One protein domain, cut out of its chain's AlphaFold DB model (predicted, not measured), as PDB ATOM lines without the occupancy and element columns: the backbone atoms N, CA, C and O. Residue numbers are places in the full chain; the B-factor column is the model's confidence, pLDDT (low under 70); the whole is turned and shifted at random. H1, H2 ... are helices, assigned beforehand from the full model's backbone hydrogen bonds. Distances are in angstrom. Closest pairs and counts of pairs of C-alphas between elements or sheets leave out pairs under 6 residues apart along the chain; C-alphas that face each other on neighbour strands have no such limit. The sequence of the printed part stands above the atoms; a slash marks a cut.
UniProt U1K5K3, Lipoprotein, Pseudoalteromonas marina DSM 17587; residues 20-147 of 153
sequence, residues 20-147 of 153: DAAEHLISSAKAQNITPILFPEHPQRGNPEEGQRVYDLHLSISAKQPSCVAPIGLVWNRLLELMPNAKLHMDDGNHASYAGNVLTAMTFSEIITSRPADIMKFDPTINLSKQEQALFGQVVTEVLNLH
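This is residues 20 to 147 of the 153 residues of the protein "Lipoprotein" of Pseudoalteromonas marina DSM 17587 (UniProt U1K5K3). Three steeply crossed helices, H3, H4 and H5, make the core; H2 forms a helical hairpin with H3, and H1 sits at the far end of H2. The printed part has 128 residues with five named helices, H1 to H5 in order, and no named strand: all helix. It is compact, radius of gyration of the C-alphas 15.1 A, spans 43 by 30 by 24 A.

Find C-alpha 20 at (-28.555, 12.488, 40.990), where H1, residues 20 to 30, begins its 15.3 A. Follow H2, 48 to 64, 25.6 A; H3, 72 to 82, 15.7 A; H4, 98 to 113, 21.9 A; and H5, 130 to 146, 24.7 A, to C-alpha 146 at (-9.137, 14.306, 20.894).

H1 only just touches H2, 3 pairs of C-alphas within 8 A, with H2's residues 61 to 64 alone. Hairpin H2 and H3 runs opposite ways, closest C-alphas Gly 51 and Gly 73, 4.0 A. H3 touches H5, closest C-alphas Val 75 and Val 140, 5.9 A. Every O i to N i+4 pair is within hydrogen-bond range except in H2, 11 of 13.

The printed part has no cut; the link from H2 to H3 is short, the others long. No printed residue is under 70.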
ATOM      1  N   ASP A  20     -27.454  13.455  41.049       92.69
ATOM      2  CA  ASP A  20     -28.555  12.488  40.990       92.69
ATOM      3  C   ASP A  20     -29.670  12.903  40.020       92.69
ATOM      4  O   ASP A  20     -30.244  12.073  39.316       92.69
ATOM      5  N   ALA A  21     -29.970  14.204  39.944       91.38
ATOM      6  CA  ALA A  21     -30.999  14.726  39.048       91.38
ATOM      7  C   ALA A  21     -30.615  14.568  37.567       91.38
ATOM      8  O   ALA A  21     -31.456  14.176  36.754       91.38
ATOM      9  N   ALA A  22     -29.350  14.830  37.223       93.25
ATOM     10  CA  ALA A  22     -28.844  14.637  35.869       93.25
ATOM     11  C   ALA A  22     -28.840  13.144  35.508       93.25
ATOM     12  O   ALA A  22     -29.366  12.764  34.464       93.25
ATOM     13  N   GLU A  23     -28.353  12.289  36.410       95.25
ATOM     14  CA  GLU A  23     -28.354  10.829  36.241       95.25
ATOM     15  C   GLU A  23     -29.778  10.278  36.014       95.25
ATOM     16  O   GLU A  23     -30.016   9.488  35.092       95.25
ATOM     17  N   HIS A  24     -30.760  10.745  36.792       94.12
ATOM     18  CA  HIS A  24     -32.164  10.355  36.646       94.12
ATOM     19  C   HIS A  24     -32.773  10.818  35.313       94.12
ATOM     20  O   HIS A  24     -33.516  10.067  34.669       94.12
ATOM     21  N   LEU A  25     -32.460  12.040  34.870       93.38
ATOM     22  CA  LEU A  25     -32.930  12.561  33.587       93.38
ATOM     23  C   LEU A  25     -32.368  11.746  32.414       93.38
ATOM     24  O   LEU A  25     -33.125  11.358  31.522       93.38
ATOM     25  N   ILE A  26     -31.070  11.426  32.443       94.50
ATOM     26  CA  ILE A  26     -30.421  10.575  31.436       94.50
ATOM     27  C   ILE A  26     -31.080   9.187  31.414       94.50
ATOM     28  O   ILE A  26     -31.410   8.680  30.342       94.50
ATOM     29  N   SER A  27     -31.338   8.597  32.586       94.81
ATOM     30  CA  SER A  27     -32.043   7.310  32.708       94.81
ATOM     31  C   SER A  27     -33.424   7.342  32.050       94.81
ATOM     32  O   SER A  27     -33.767   6.477  31.243       94.81
ATOM     33  N   SER A  28     -34.194   8.390  32.342       94.81
ATOM     34  CA  SER A  28     -35.548   8.577  31.818       94.81
ATOM     35  C   SER A  28     -35.556   8.761  30.296       94.81
ATOM     36  O   SER A  28     -36.417   8.208  29.615       94.81
ATOM     37  N   ALA A  29     -34.581   9.488  29.743       94.31
ATOM     38  CA  ALA A  29     -34.410   9.635  28.298       94.31
ATOM     39  C   ALA A  29     -34.066   8.292  27.627       94.31
ATOM     40  O   ALA A  29     -34.679   7.922  26.624       94.31
ATOM     41  N   LYS A  30     -33.150   7.513  28.214       93.50
ATOM     42  CA  LYS A  30     -32.766   6.188  27.698       93.50
ATOM     43  C   LYS A  30     -33.923   5.192  27.721       93.50
ATOM     44  O   LYS A  30     -34.067   4.427  26.776       93.50
ATOM     45  N   ALA A  31     -34.794   5.249  28.732       95.69
ATOM     46  CA  ALA A  31     -36.022   4.446  28.779       95.69
ATOM     47  C   ALA A  31     -36.991   4.741  27.613       95.69
ATOM     48  O   ALA A  31     -37.874   3.938  27.326       95.69
ATOM     49  N   GLN A  32     -36.811   5.876  26.930       95.62
ATOM     50  CA  GLN A  32     -37.548   6.280  25.730       95.62
ATOM     51  C   GLN A  32     -36.721   6.106  24.440       95.62
ATOM     52  O   GLN A  32     -37.069   6.679  23.410       95.62
ATOM     53  N   ASN A  33     -35.618   5.345  24.478       93.19
ATOM     54  CA  ASN A  33     -34.673   5.162  23.367       93.19
ATOM     55  C   ASN A  33     -34.081   6.478  22.822       93.19
ATOM     56  O   ASN A  33     -33.772   6.591  21.637       93.19
ATOM     57  N   ILE A  34     -33.921   7.487  23.683       93.06
ATOM     58  CA  ILE A  34     -33.251   8.745  23.343       93.06
ATOM     59  C   ILE A  34     -31.781   8.639  23.745       93.06
ATOM     60  O   ILE A  34     -31.491   8.297  24.889       93.06
ATOM     61  N   THR A  35     -30.868   9.000  22.837       92.31
ATOM     62  CA  THR A  35     -29.440   9.197  23.138       92.31
ATOM     63  C   THR A  35     -29.224  10.584  23.745       92.31
ATOM     64  O   THR A  35     -29.392  11.582  23.037       92.31
ATOM     65  N   PRO A  36     -28.865  10.696  25.035       93.94
ATOM     66  CA  PRO A  36     -28.658  11.990  25.670       93.94
ATOM     67  C   PRO A  36     -27.267  12.528  25.323       93.94
ATOM     68  O   PRO A  36     -26.275  11.812  25.464       93.94
ATOM     69  N   ILE A  37     -27.203  13.793  24.901       95.56
ATOM     70  CA  ILE A  37     -25.955  14.549  24.760       95.56
ATOM     71  C   ILE A  37     -25.946  15.609  25.855       95.56
ATOM     72  O   ILE A  37     -26.779  16.518  25.858       95.56
ATOM     73  N   LEU A  38     -25.019  15.474  26.794       95.12
ATOM     74  CA  LEU A  38     -24.805  16.439  27.855       95.12
ATOM     75  C   LEU A  38     -24.125  17.691  27.306       95.12
ATOM     76  O   LEU A  38     -23.262  17.614  26.427       95.12
ATOM     77  N   PHE A  39     -24.508  18.836  27.870       94.81
ATOM     78  CA  PHE A  39     -23.985  20.153  27.524       94.81
ATOM     79  C   PHE A  39     -23.187  20.747  28.696       94.81
ATOM     80  O   PHE A  39     -23.728  21.545  29.463       94.81
ATOM     81  N   PRO A  40     -21.905  20.374  28.851       94.50
ATOM     82  CA  PRO A  40     -20.957  21.164  29.626       94.50
ATOM     83  C   PRO A  40     -20.883  22.564  29.022       94.50
ATOM     84  O   PRO A  40     -20.554  22.702  27.849       94.50
ATOM     85  N   GLU A  41     -21.224  23.596  29.784       91.12
ATOM     86  CA  GLU A  41     -21.206  24.969  29.276       91.12
ATOM     87  C   GLU A  41     -19.780  25.478  29.004       91.12
ATOM     88  O   GLU A  41     -18.779  24.893  29.431       91.12
ATOM     89  N   HIS A  42     -19.690  26.589  28.272       95.44
ATOM     90  CA  HIS A  42     -18.432  27.296  28.052       95.44
ATOM     91  C   HIS A  42     -17.941  27.995  29.338       95.44
ATOM     92  O   HIS A  42     -18.760  28.396  30.168       95.44
ATOM     93  N   PRO A  43     -16.624  28.217  29.500       95.38
ATOM     94  CA  PRO A  43     -16.091  28.979  30.628       95.38
ATOM     95  C   PRO A  43     -16.480  30.459  30.575       95.38
ATOM     96  O   PRO A  43     -16.735  31.007  29.498       95.38
ATOM     97  N   GLN A  44     -16.418  31.139  31.718       95.50
ATOM     98  CA  GLN A  44     -16.372  32.597  31.778       95.50
ATOM     99  C   GLN A  44     -15.088  33.137  31.141       95.50
ATOM    100  O   GLN A  44     -14.038  32.484  31.098       95.50
ATOM    101  N   ARG A  45     -15.158  34.375  30.647       95.50
ATOM    102  CA  ARG A  45     -14.027  35.058  30.018       95.50
ATOM    103  C   ARG A  45     -12.839  35.108  30.982       95.50
ATOM    104  O   ARG A  45     -12.945  35.618  32.092       95.50
ATOM    105  N   GLY A  46     -11.688  34.625  30.515       93.75
ATOM    106  CA  GLY A  46     -10.447  34.606  31.292       93.75
ATOM    107  C   GLY A  46     -10.323  33.443  32.283       93.75
ATOM    108  O   GLY A  46      -9.356  33.424  33.036       93.75
ATOM    109  N   ASN A  47     -11.250  32.478  32.275       94.44
ATOM    110  CA  ASN A  47     -11.225  31.319  33.171       94.44
ATOM    111  C   ASN A  47     -11.257  29.977  32.407       94.44
ATOM    112  O   ASN A  47     -12.233  29.234  32.508       94.44
ATOM    113  N   PRO A  48     -10.214  29.627  31.632       93.06
ATOM    114  CA  PRO A  48     -10.215  28.396  30.834       93.06
ATOM    115  C   PRO A  48     -10.345  27.118  31.684       93.06
ATOM    116  O   PRO A  48     -10.911  26.124  31.224       93.06
ATOM    117  N   GLU A  49      -9.885  27.148  32.938       95.38
ATOM    118  CA  GLU A  49      -9.981  26.029  33.888       95.38
ATOM    119  C   GLU A  49     -11.434  25.662  34.230       95.38
ATOM    120  O   GLU A  49     -11.737  24.497  34.495       95.38
ATOM    121  N   GLU A  50     -12.364  26.625  34.192       94.69
ATOM    122  CA  GLU A  50     -13.795  26.350  34.357       94.69
ATOM    123  C   GLU A  50     -14.318  25.417  33.265       94.69
ATOM    124  O   GLU A  50     -15.037  24.473  33.581       94.69
ATOM    125  N   GLY A  51     -13.895  25.609  32.012       93.88
ATOM    126  CA  GLY A  51     -14.319  24.773  30.889       93.88
ATOM    127  C   GLY A  51     -13.928  23.307  31.087       93.88
ATOM    128  O   GLY A  51     -14.763  22.419  30.914       93.88
ATOM    129  N   GLN A  52     -12.692  23.058  31.532       95.12
ATOM    130  CA  GLN A  52     -12.218  21.707  31.852       95.12
ATOM    131  C   GLN A  52     -12.996  21.108  33.025       95.12
ATOM    132  O   GLN A  52     -13.500  19.993  32.944       95.12
ATOM    133  N   ARG A  53     -13.166  21.869  34.106       95.00
ATOM    134  CA  ARG A  53     -13.835  21.389  35.319       95.00
ATOM    135  C   ARG A  53     -15.305  21.036  35.091       95.00
ATOM    136  O   ARG A  53     -15.796  20.059  35.655       95.00
ATOM    137  N   VAL A  54     -16.019  21.822  34.284       94.50
ATOM    138  CA  VAL A  54     -17.412  21.526  33.920       94.50
ATOM    139  C   VAL A  54     -17.475  20.313  32.993       94.50
ATOM    140  O   VAL A  54     -18.359  19.476  33.167       94.50
ATOM    141  N   TYR A  55     -16.530  20.169  32.061       96.69
ATOM    142  CA  TYR A  55     -16.418  18.975  31.223       96.69
ATOM    143  C   TYR A  55     -16.173  17.705  32.058       96.69
ATOM    144  O   TYR A  55     -16.939  16.747  31.946       96.69
ATOM    145  N   ASP A  56     -15.211  17.733  32.982       96.19
ATOM    146  CA  ASP A  56     -14.883  16.606  33.867       96.19
ATOM    147  C   ASP A  56     -16.058  16.214  34.774       96.19
ATOM    148  O   ASP A  56     -16.322  15.029  34.992       96.19
ATOM    149  N   LEU A  57     -16.822  17.199  35.264       95.81
ATOM    150  CA  LEU A  57     -18.054  16.936  36.008       95.81
ATOM    151  C   LEU A  57     -19.042  16.120  35.166       95.81
ATOM    152  O   LEU A  57     -19.597  15.138  35.657       95.81
ATOM    153  N   HIS A  58     -19.249  16.482  33.900       95.75
ATOM    154  CA  HIS A  58     -20.170  15.752  33.030       95.75
ATOM    155  C   HIS A  58     -19.631  14.379  32.613       95.75
ATOM    156  O   HIS A  58     -20.418  13.436  32.521       95.75
ATOM    157  N   LEU A  59     -18.314  14.218  32.451       96.06
ATOM    158  CA  LEU A  59     -17.700  12.894  32.302       96.06
ATOM    159  C   LEU A  59     -17.979  12.012  33.526       96.06
ATOM    160  O   LEU A  59     -18.346  10.850  33.370       96.06
ATOM    161  N   SER A  60     -17.894  12.564  34.741       95.88
ATOM    162  CA  SER A  60     -18.204  11.815  35.968       95.88
ATOM    163  C   SER A  60     -19.671  11.370  36.046       95.88
ATOM    164  O   SER A  60     -19.959  10.295  36.570       95.88
ATOM    165  N   ILE A  61     -20.597  12.160  35.487       94.88
ATOM    166  CA  ILE A  61     -22.013  11.789  35.353       94.88
ATOM    167  C   ILE A  61     -22.157  10.665  34.328       94.88
ATOM    168  O   ILE A  61     -22.810   9.660  34.612       94.88
ATOM    169  N   SER A  62     -21.518  10.802  33.161       94.94
ATOM    170  CA  SER A  62     -21.581   9.790  32.104       94.94
ATOM    171  C   SER A  62     -21.005   8.440  32.548       94.94
ATOM    172  O   SER A  62     -21.570   7.393  32.235       94.94
ATOM    173  N   ALA A  63     -19.962   8.445  33.384       95.12
ATOM    174  CA  ALA A  63     -19.396   7.229  33.968       95.12
ATOM    175  C   ALA A  63     -20.386   6.455  34.862       95.12
ATOM    176  O   ALA A  63     -20.293   5.232  34.968       95.12
ATOM    177  N   LYS A  64     -21.339   7.144  35.506       95.00
ATOM    178  CA  LYS A  64     -22.388   6.511  36.324       95.00
ATOM    179  C   LYS A  64     -23.617   6.138  35.505       95.00
ATOM    180  O   LYS A  64     -24.236   5.105  35.747       95.00
ATOM    181  N   GLN A  65     -23.977   6.984  34.543       94.00
ATOM    182  CA  GLN A  65     -25.101   6.764  33.650       94.00
ATOM    183  C   GLN A  65     -24.693   7.111  32.206       94.00
ATOM    184  O   GLN A  65     -24.709   8.289  31.839       94.00
ATOM    185  N   PRO A  66     -24.383   6.097  31.365       93.56
ATOM    186  CA  PRO A  66     -23.796   6.314  30.044       93.56
ATOM    187  C   PRO A  66     -24.596   7.283  29.175       93.56
ATOM    188  O   PRO A  66     -25.802   7.082  28.976       93.56
ATOM    189  N   SER A  67     -23.906   8.306  28.670       94.38
ATOM    190  CA  SER A  67     -24.410   9.381  27.805       94.38
ATOM    191  C   SER A  67     -23.267  10.020  27.009       94.38
ATOM    192  O   SER A  67     -22.096   9.851  27.347       94.38
ATOM    193  N   CYS A  68     -23.584  10.773  25.959       96.44
ATOM    194  CA  CYS A  68     -22.565  11.560  25.270       96.44
ATOM    195  C   CYS A  68     -22.259  12.849  26.050       96.44
ATOM    196  O   CYS A  68     -23.159  13.421  26.663       96.44
ATOM    197  N   VAL A  69     -21.029  13.358  25.980       97.12
ATOM    198  CA  VAL A  69     -20.587  14.602  26.625       97.12
ATOM    199  C   VAL A  69     -19.939  15.521  25.591       97.12
ATOM    200  O   VAL A  69     -18.862  15.232  25.082       97.12
ATOM    201  N   ALA A  70     -20.578  16.649  25.275       97.69
ATOM    202  CA  ALA A  70     -20.030  17.597  24.306       97.69
ATOM    203  C   ALA A  70     -18.835  18.384  24.896       97.69
ATOM    204  O   ALA A  70     -18.987  19.007  25.947       97.69
ATOM    205  N   PRO A  71     -17.662  18.446  24.237       98.00
ATOM    206  CA  PRO A  71     -16.470  19.113  24.774       98.00
ATOM    207  C   PRO A  71     -16.487  20.645  24.572       98.00
ATOM    208  O   PRO A  71     -15.496  21.237  24.155       98.00
ATOM    209  N   ILE A  72     -17.608  21.319  24.851       98.25
ATOM    210  CA  ILE A  72     -17.825  22.733  24.478       98.25
ATOM    211  C   ILE A  72     -16.799  23.665  25.120       98.25
ATOM    212  O   ILE A  72     -16.188  24.471  24.422       98.25
ATOM    213  N   GLY A  73     -16.570  23.545  26.431       97.62
ATOM    214  CA  GLY A  73     -15.569  24.361  27.117       97.62
ATOM    215  C   GLY A  73     -14.160  24.185  26.538       97.62
ATOM    216  O   GLY A  73     -13.427  25.162  26.404       97.62
ATOM    217  N   LEU A  74     -13.811  22.967  26.110       98.62
ATOM    218  CA  LEU A  74     -12.517  22.668  25.493       98.62
ATOM    219  C   LEU A  74     -12.408  23.258  24.081       98.62
ATOM    220  O   LEU A  74     -11.378  23.837  23.746       98.62
ATOM    221  N   VAL A  75     -13.481  23.195  23.284       98.81
ATOM    222  CA  VAL A  75     -13.568  23.859  21.967       98.81
ATOM    223  C   VAL A  75     -13.355  25.368  22.104       98.81
ATOM    224  O   VAL A  75     -12.583  25.961  21.349       98.81
ATOM    225  N   TRP A  76     -14.007  25.998  23.083       98.62
ATOM    226  CA  TRP A  76     -13.857  27.431  23.346       98.62
ATOM    227  C   TRP A  76     -12.431  27.796  23.754       98.62
ATOM    228  O   TRP A  76     -11.869  28.747  23.208       98.62
ATOM    229  N   ASN A  77     -11.836  27.026  24.669       98.38
ATOM    230  CA  ASN A  77     -10.450  27.218  25.091       98.38
ATOM    231  C   ASN A  77      -9.498  27.123  23.900       98.38
ATOM    232  O   ASN A  77      -8.710  28.038  23.669       98.38
ATOM    233  N   ARG A  78      -9.635  26.067  23.091       98.62
ATOM    234  CA  ARG A  78      -8.782  25.843  21.926       98.62
ATOM    235  C   ARG A  78      -8.882  26.976  20.907       98.62
ATOM    236  O   ARG A  78      -7.866  27.430  20.383       98.62
ATOM    237  N   LEU A  79     -10.089  27.478  20.643       98.62
ATOM    238  CA  LEU A  79     -10.250  28.606  19.732       98.62
ATOM    239  C   LEU A  79      -9.608  29.882  20.291       98.62
ATOM    240  O   LEU A  79      -8.972  30.614  19.537       98.62
ATOM    241  N   LEU A  80      -9.753  30.156  21.589       97.88
ATOM    242  CA  LEU A  80      -9.166  31.340  22.226       97.88
ATOM    243  C   LEU A  80      -7.635  31.268  22.319       97.88
ATOM    244  O   LEU A  80      -6.988  32.309  22.295       97.88
ATOM    245  N   GLU A  81      -7.039  30.076  22.356       97.38
ATOM    246  CA  GLU A  81      -5.586  29.910  22.208       97.38
ATOM    247  C   GLU A  81      -5.101  30.338  20.815       97.38
ATOM    248  O   GLU A  81      -4.087  31.027  20.688       97.38
ATOM    249  N   LEU A  82      -5.826  29.942  19.763       97.94
ATOM    250  CA  LEU A  82      -5.453  30.195  18.366       97.94
ATOM    251  C   LEU A  82      -5.864  31.591  17.877       97.94
ATOM    252  O   LEU A  82      -5.205  32.178  17.018       97.94
ATOM    253  N   MET A  83      -6.947  32.135  18.429       97.38
ATOM    254  CA  MET A  83      -7.490  33.451  18.117       97.38
ATOM    255  C   MET A  83      -7.852  34.202  19.414       97.38
ATOM    256  O   MET A  83      -9.032  34.367  19.723       97.38
ATOM    257  N   PRO A  84      -6.860  34.737  20.157       95.81
ATOM    258  CA  PRO A  84      -7.088  35.375  21.464       95.81
ATOM    259  C   PRO A  84      -8.046  36.573  21.453       95.81
ATOM    260  O   PRO A  84      -8.643  36.907  22.470       95.81
ATOM    261  N   ASN A  85      -8.210  37.220  20.297       94.44
ATOM    262  CA  ASN A  85      -9.103  38.366  20.122       94.44
ATOM    263  C   ASN A  85     -10.526  37.970  19.676       94.44
ATOM    264  O   ASN A  85     -11.337  38.850  19.376       94.44
ATOM    265  N   ALA A  86     -10.836  36.670  19.598       96.19
ATOM    266  CA  ALA A  86     -12.170  36.184  19.262       96.19
ATOM    267  C   ALA A  86     -13.195  36.695  20.282       96.19
ATOM    268  O   ALA A  86     -13.093  36.446  21.483       96.19
ATOM    269  N   LYS A  87     -14.235  37.384  19.809       96.19
ATOM    270  CA  LYS A  87     -15.322  37.865  20.670       96.19
ATOM    271  C   LYS A  87     -16.339  36.756  20.915       96.19
ATOM    272  O   LYS A  87     -17.440  36.828  20.381       96.19
ATOM    273  N   LEU A  88     -15.982  35.724  21.682       97.94
ATOM    274  CA  LEU A  88     -16.886  34.598  21.980       97.94
ATOM    275  C   LEU A  88     -17.877  34.894  23.109       97.94
ATOM    276  O   LEU A  88     -18.975  34.349  23.109       97.94
ATOM    277  N   HIS A  89     -17.527  35.795  24.025       98.25
ATOM    278  CA  HIS A  89     -18.402  36.244  25.113       98.25
ATOM    279  C   HIS A  89     -19.014  37.612  24.816       98.25
ATOM    280  O   HIS A  89     -18.365  38.464  24.202       98.25
ATOM    281  N   MET A  90     -20.214  37.846  25.339       97.50
ATOM    282  CA  MET A  90     -20.816  39.169  25.511       97.50
ATOM    283  C   MET A  90     -19.993  40.025  26.489       97.50
ATOM    284  O   MET A  90     -19.059  39.545  27.135       97.50
ATOM    285  N   ASP A  91     -20.323  41.311  26.602       95.19
ATOM    286  CA  ASP A  91     -19.566  42.263  27.431       95.19
ATOM    287  C   ASP A  91     -19.589  41.932  28.931       95.19
ATOM    288  O   ASP A  91     -18.663  42.307  29.646       95.19
ATOM    289  N   ASP A  92     -20.584  41.172  29.392       94.75
ATOM    290  CA  ASP A  92     -20.658  40.672  30.770       94.75
ATOM    291  C   ASP A  92     -19.637  39.569  31.095       94.75
ATOM    292  O   ASP A  92     -19.499  39.185  32.254       94.75
ATOM    293  N   GLY A  93     -18.918  39.061  30.089       94.25
ATOM    294  CA  GLY A  93     -17.896  38.031  30.254       94.25
ATOM    295  C   GLY A  93     -18.435  36.638  30.581       94.25
ATOM    296  O   GLY A  93     -17.631  35.726  30.746       94.25
ATOM    297  N   ASN A  94     -19.754  36.451  30.640       93.62
ATOM    298  CA  ASN A  94     -20.385  35.175  30.959       93.62
ATOM    299  C   ASN A  94     -21.189  34.640  29.775       93.62
ATOM    300  O   ASN A  94     -20.956  33.516  29.357       93.62
ATOM    301  N   HIS A  95     -22.102  35.422  29.195       96.19
ATOM    302  CA  HIS A  95     -22.964  34.920  28.124       96.19
ATOM    303  C   HIS A  95     -22.212  34.769  26.799       96.19
ATOM    304  O   HIS A  95     -21.343  35.577  26.466       96.19
ATOM    305  N   ALA A  96     -22.593  33.772  25.998       97.38
ATOM    306  CA  ALA A  96     -22.084  33.620  24.642       97.38
ATOM    307  C   ALA A  96     -22.545  34.757  23.718       97.38
ATOM    308  O   ALA A  96     -23.719  35.132  23.685       97.38
ATOM    309  N   SER A  97     -21.614  35.276  22.924       98.19
ATOM    310  CA  SER A  97     -21.902  36.176  21.811       98.19
ATOM    311  C   SER A  97     -22.495  35.409  20.624       98.19
ATOM    312  O   SER A  97     -22.585  34.180  20.631       98.19
ATOM    313  N   TYR A  98     -22.829  36.116  19.541       98.31
ATOM    314  CA  TYR A  98     -23.187  35.466  18.276       98.31
ATOM    315  C   TYR A  98     -22.102  34.489  17.789       98.31
ATOM    316  O   TYR A  98     -22.416  33.352  17.450       98.31
ATOM    317  N   ALA A  99     -20.827  34.892  17.818       98.38
ATOM    318  CA  ALA A  99     -19.717  34.031  17.412       98.38
ATOM    319  C   ALA A  99     -19.573  32.813  18.342       98.38
ATOM    320  O   ALA A  99     -19.428  31.691  17.864       98.38
ATOM    321  N   GLY A 100     -19.692  33.017  19.660       98.38
ATOM    322  CA  GLY A 100     -19.684  31.920  20.633       98.38
ATOM    323  C   GLY A 100     -20.816  30.916  20.392       98.38
ATOM    324  O   GLY A 100     -20.593  29.707  20.398       98.38
ATOM    325  N   ASN A 101     -22.020  31.408  20.088       98.50
ATOM    326  CA  ASN A 101     -23.164  30.563  19.747       98.50
ATOM    327  C   ASN A 101     -22.937  29.765  18.457       98.50
ATOM    328  O   ASN A 101     -23.284  28.587  18.415       98.50
ATOM    329  N   VAL A 102     -22.332  30.366  17.426       98.56
ATOM    330  CA  VAL A 102     -21.996  29.659  16.179       98.56
ATOM    331  C   VAL A 102     -20.989  28.536  16.439       98.56
ATOM    332  O   VAL A 102     -21.217  27.417  15.988       98.56
ATOM    333  N   LEU A 103     -19.927  28.786  17.210       98.75
ATOM    334  CA  LEU A 103     -18.932  27.764  17.557       98.75
ATOM    335  C   LEU A 103     -19.560  26.572  18.303       98.75
ATOM    336  O   LEU A 103     -19.355  25.410  17.941       98.75
ATOM    337  N   THR A 104     -20.380  26.861  19.315       98.44
ATOM    338  CA  THR A 104     -21.142  25.853  20.068       98.44
ATOM    339  C   THR A 104     -22.091  25.072  19.153       98.44
ATOM    340  O   THR A 104     -22.158  23.845  19.228       98.44
ATOM    341  N   ALA A 105     -22.792  25.753  18.241       98.19
ATOM    342  CA  ALA A 105     -23.698  25.115  17.291       98.19
ATOM    343  C   ALA A 105     -22.962  24.207  16.291       98.19
ATOM    344  O   ALA A 105     -23.437  23.108  16.014       98.19
ATOM    345  N   MET A 106     -21.797  24.624  15.786       98.56
ATOM    346  CA  MET A 106     -20.955  23.792  14.918       98.56
ATOM    347  C   MET A 106     -20.487  22.529  15.646       98.56
ATOM    348  O   MET A 106     -20.554  21.446  15.069       98.56
ATOM    349  N   THR A 107     -20.126  22.645  16.931       98.62
ATOM    350  CA  THR A 107     -19.771  21.489  17.774       98.62
ATOM    351  C   THR A 107     -20.912  20.481  17.844       98.62
ATOM    352  O   THR A 107     -20.728  19.300  17.560       98.62
ATOM    353  N   PHE A 108     -22.124  20.940  18.158       97.75
ATOM    354  CA  PHE A 108     -23.281  20.051  18.199       97.75
ATOM    355  C   PHE A 108     -23.667  19.489  16.835       97.75
ATOM    356  O   PHE A 108     -24.098  18.341  16.754       97.75
ATOM    357  N   SER A 109     -23.518  20.274  15.772       97.69
ATOM    358  CA  SER A 109     -23.785  19.822  14.409       97.69
ATOM    359  C   SER A 109     -22.903  18.626  14.046       97.69
ATOM    360  O   SER A 109     -23.423  17.620  13.563       97.69
ATOM    361  N   GLU A 110     -21.603  18.675  14.357       98.12
ATOM    362  CA  GLU A 110     -20.701  17.540  14.136       98.12
ATOM    363  C   GLU A 110     -21.083  16.331  14.998       98.12
ATOM    364  O   GLU A 110     -21.221  15.234  14.464       98.12
ATOM    365  N   ILE A 111     -21.365  16.522  16.294       97.12
ATOM    366  CA  ILE A 111     -21.775  15.422  17.188       97.12
ATOM    367  C   ILE A 111     -23.044  14.725  16.671       97.12
ATOM    368  O   ILE A 111     -23.112  13.498  16.634       97.12
ATOM    369  N   ILE A 112     -24.057  15.495  16.268       95.50
ATOM    370  CA  ILE A 112     -25.370  14.960  15.877       95.50
ATOM    371  C   ILE A 112     -25.332  14.312  14.498       95.50
ATOM    372  O   ILE A 112     -25.997  13.303  14.269       95.50
ATOM    373  N   THR A 113     -24.616  14.919  13.555       95.62
ATOM    374  CA  THR A 113     -24.611  14.458  12.160       95.62
ATOM    375  C   THR A 113     -23.470  13.497  11.855       95.62
ATOM    376  O   THR A 113     -23.472  12.886  10.783       95.62
ATOM    377  N   SER A 114     -22.490  13.398  12.757       95.00
ATOM    378  CA  SER A 114     -21.205  12.726  12.542       95.00
ATOM    379  C   SER A 114     -20.480  13.215  11.281       95.00
ATOM    380  O   SER A 114     -19.709  12.476  10.669       95.00
ATOM    381  N   ARG A 115     -20.757  14.453  10.849       97.12
ATOM    382  CA  ARG A 115     -20.075  15.102   9.728       97.12
ATOM    383  C   ARG A 115     -19.100  16.137  10.274       97.12
ATOM    384  O   ARG A 115     -19.568  17.047  10.959       97.12
ATOM    385  N   PRO A 116     -17.807  16.042   9.929       97.94
ATOM    386  CA  PRO A 116     -16.814  16.997  10.391       97.94
ATOM    387  C   PRO A 116     -17.207  18.449  10.090       97.94
ATOM    388  O   PRO A 116     -17.692  18.775   9.000       97.94
ATOM    389  N   ALA A 117     -17.030  19.323  11.071       97.88
ATOM    390  CA  ALA A 117     -17.265  20.748  10.939       97.88
ATOM    391  C   ALA A 117     -16.201  21.425  10.061       97.88
ATOM    392  O   ALA A 117     -16.501  22.422   9.404       97.88
ATOM    393  N   ASP A 118     -14.988  20.874   9.987       97.69
ATOM    394  CA  ASP A 118     -13.886  21.379   9.155       97.69
ATOM    395  C   ASP A 118     -14.170  21.352   7.638       97.69
ATOM    396  O   ASP A 118     -13.619  22.162   6.889       97.69
ATOM    397  N   ILE A 119     -15.079  20.483   7.179       97.31
ATOM    398  CA  ILE A 119     -15.539  20.416   5.782       97.31
ATOM    399  C   ILE A 119     -16.799  21.248   5.510       97.31
ATOM    400  O   ILE A 119     -17.303  21.247   4.378       97.31
ATOM    401  N   MET A 120     -17.347  21.943   6.514       95.31
ATOM    402  CA  MET A 120     -18.495  22.822   6.300       95.31
ATOM    403  C   MET A 120     -18.124  23.925   5.310       95.31
ATOM    404  O   MET A 120     -17.114  24.620   5.430       95.31
ATOM    405  N   LYS A 121     -18.959  24.087   4.281       96.56
ATOM    406  CA  LYS A 121     -18.783  25.162   3.306       96.56
ATOM    407  C   LYS A 121     -19.133  26.490   3.964       96.56
ATOM    408  O   LYS A 121     -20.066  26.555   4.756       96.56
ATOM    409  N   PHE A 122     -18.425  27.541   3.562       97.88
ATOM    410  CA  PHE A 122     -18.755  28.908   3.953       97.88
ATOM    411  C   PHE A 122     -20.225  29.222   3.663       97.88
ATOM    412  O   PHE A 122     -20.674  29.069   2.522       97.88
ATOM    413  N   ASP A 123     -20.928  29.702   4.683       97.56
ATOM    414  CA  ASP A 123     -22.302  30.167   4.588       97.56
ATOM    415  C   ASP A 123     -22.338  31.688   4.821       97.56
ATOM    416  O   ASP A 123     -22.057  32.144   5.933       97.56
ATOM    417  N   PRO A 124     -22.680  32.501   3.803       96.88
ATOM    418  CA  PRO A 124     -22.732  33.955   3.943       96.88
ATOM    419  C   PRO A 124     -23.871  34.449   4.852       96.88
ATOM    420  O   PRO A 124     -23.906  35.634   5.170       96.88
ATOM    421  N   THR A 125     -24.810  33.586   5.253       97.12
ATOM    422  CA  THR A 125     -25.879  33.938   6.204       97.12
ATOM    423  C   THR A 125     -25.405  33.905   7.657       97.12
ATOM    424  O   THR A 125     -26.011  34.545   8.519       97.12
ATOM    425  N   ILE A 126     -24.297  33.211   7.931       97.12
ATOM    426  CA  ILE A 126     -23.612  33.257   9.219       97.12
ATOM    427  C   ILE A 126     -22.724  34.499   9.215       97.12
ATOM    428  O   ILE A 126     -21.784  34.593   8.425       97.12
ATOM    429  N   ASN A 127     -23.014  35.453  10.103       96.88
ATOM    430  CA  ASN A 127     -22.317  36.743  10.186       96.88
ATOM    431  C   ASN A 127     -20.917  36.613  10.824       96.88
ATOM    432  O   ASN A 127     -20.642  37.172  11.883       96.88
ATOM    433  N   LEU A 128     -20.062  35.826  10.177       97.50
ATOM    434  CA  LEU A 128     -18.646  35.607  10.443       97.50
ATOM    435  C   LEU A 128     -17.924  35.563   9.097       97.50
ATOM    436  O   LEU A 128     -18.478  35.110   8.092       97.50
ATOM    437  N   SER A 129     -16.673  36.001   9.067       97.69
ATOM    438  CA  SER A 129     -15.847  35.894   7.872       97.69
ATOM    439  C   SER A 129     -15.632  34.432   7.467       97.69
ATOM    440  O   SER A 129     -15.699  33.503   8.274       97.69
ATOM    441  N   LYS A 130     -15.290  34.219   6.192       97.94
ATOM    442  CA  LYS A 130     -14.919  32.892   5.682       97.94
ATOM    443  C   LYS A 130     -13.766  32.255   6.470       97.94
ATOM    444  O   LYS A 130     -13.739  31.041   6.624       97.94
ATOM    445  N   GLN A 131     -12.821  33.069   6.940       97.38
ATOM    446  CA  GLN A 131     -11.670  32.612   7.721       97.38
ATOM    447  C   GLN A 131     -12.091  32.172   9.127       97.38
ATOM    448  O   GLN A 131     -11.667  31.110   9.568       97.38
ATOM    449  N   GLU A 132     -12.970  32.931   9.787       98.12
ATOM    450  CA  GLU A 132     -13.519  32.558  11.096       98.12
ATOM    451  C   GLU A 132     -14.313  31.251  11.016       98.12
ATOM    452  O   GLU A 132     -14.043  30.343  11.793       98.12
ATOM    453  N   GLN A 133     -15.225  31.105  10.046       98.50
ATOM    454  CA  GLN A 133     -15.999  29.863   9.896       98.50
ATOM    455  C   GLN A 133     -15.099  28.644   9.641       98.50
ATOM    456  O   GLN A 133     -15.313  27.588  10.231       98.50
ATOM    457  N   ALA A 134     -14.074  28.792   8.792       98.44
ATOM    458  CA  ALA A 134     -13.129  27.713   8.515       98.44
ATOM    459  C   ALA A 134     -12.317  27.323   9.761       98.44
ATOM    460  O   ALA A 134     -12.186  26.138  10.057       98.44
ATOM    461  N   LEU A 135     -11.814  28.309  10.515       98.69
ATOM    462  CA  LEU A 135     -11.082  28.054  11.756       98.69
ATOM    463  C   LEU A 135     -11.981  27.406  12.817       98.69
ATOM    464  O   LEU A 135     -11.548  26.483  13.499       98.69
ATOM    465  N   PHE A 136     -13.234  27.850  12.941       98.69
ATOM    466  CA  PHE A 136     -14.192  27.268  13.885       98.69
ATOM    467  C   PHE A 136     -14.421  25.793  13.570       98.69
ATOM    468  O   PHE A 136     -14.346  24.966  14.471       98.69
ATOM    469  N   GLY A 137     -14.637  25.457  12.294       98.69
ATOM    470  CA  GLY A 137     -14.779  24.070  11.856       98.69
ATOM    471  C   GLY A 137     -13.555  23.220  12.192       98.69
ATOM    472  O   GLY A 137     -13.696  22.157  12.787       98.69
ATOM    473  N   GLN A 138     -12.354  23.723  11.891       98.75
ATOM    474  CA  GLN A 138     -11.096  23.037  12.206       98.75
ATOM    475  C   GLN A 138     -10.935  22.766  13.703       98.75
ATOM    476  O   GLN A 138     -10.630  21.639  14.080       98.75
ATOM    477  N   VAL A 139     -11.170  23.770  14.554       98.88
ATOM    478  CA  VAL A 139     -11.053  23.628  16.014       98.88
ATOM    479  C   VAL A 139     -12.080  22.642  16.562       98.88
ATOM    480  O   VAL A 139     -11.747  21.819  17.412       98.88
ATOM    481  N   VAL A 140     -13.321  22.700  16.074       98.81
ATOM    482  CA  VAL A 140     -14.379  21.769  16.485       98.81
ATOM    483  C   VAL A 140     -13.979  20.326  16.182       98.81
ATOM    484  O   VAL A 140     -13.989  19.494  17.089       98.81
ATOM    485  N   THR A 141     -13.574  20.042  14.942       98.75
ATOM    486  CA  THR A 141     -13.172  18.695  14.522       98.75
ATOM    487  C   THR A 141     -11.884  18.240  15.220       98.75
ATOM    488  O   THR A 141     -11.787  17.091  15.646       98.75
ATOM    489  N   GLU A 142     -10.894  19.123  15.401       98.69
ATOM    490  CA  GLU A 142      -9.671  18.834  16.170       98.69
ATOM    491  C   GLU A 142     -10.015  18.362  17.589       98.69
ATOM    492  O   GLU A 142      -9.575  17.292  18.016       98.69
ATOM    493  N   VAL A 143     -10.833  19.133  18.308       98.69
ATOM    494  CA  VAL A 143     -11.183  18.831  19.699       98.69
ATOM    495  C   VAL A 143     -12.063  17.590  19.798       98.69
ATOM    496  O   VAL A 143     -11.841  16.788  20.698       98.69
ATOM    497  N   LEU A 144     -13.010  17.371  18.880       98.31
ATOM    498  CA  LEU A 144     -13.839  16.159  18.878       98.31
ATOM    499  C   LEU A 144     -13.046  14.886  18.556       98.31
ATOM    500  O   LEU A 144     -13.390  13.823  19.064       98.31
ATOM    501  N   ASN A 145     -11.962  14.979  17.783       97.75
ATOM    502  CA  ASN A 145     -11.056  13.847  17.573       97.75
ATOM    503  C   ASN A 145     -10.255  13.495  18.838       97.75
ATOM    504  O   ASN A 145      -9.990  12.321  19.092       97.75
ATOM    505  N   LEU A 146      -9.863  14.500  19.630       97.69
ATOM    506  CA  LEU A 146      -9.137  14.306  20.894       97.69
ATOM    507  C   LEU A 146     -10.064  13.911  22.052       97.69
ATOM    508  O   LEU A 146      -9.666  13.161  22.943       97.69
ATOM    509  N   HIS A 147     -11.296  14.409  22.021       97.44
ATOM    510  CA  HIS A 147     -12.319  14.235  23.044       97.44
ATOM    511  C   HIS A 147     -13.651  13.826  22.392       97.44
ATOM    512  O   HIS A 147     -14.577  14.644  22.325       97.44
TER     513      HIS A 147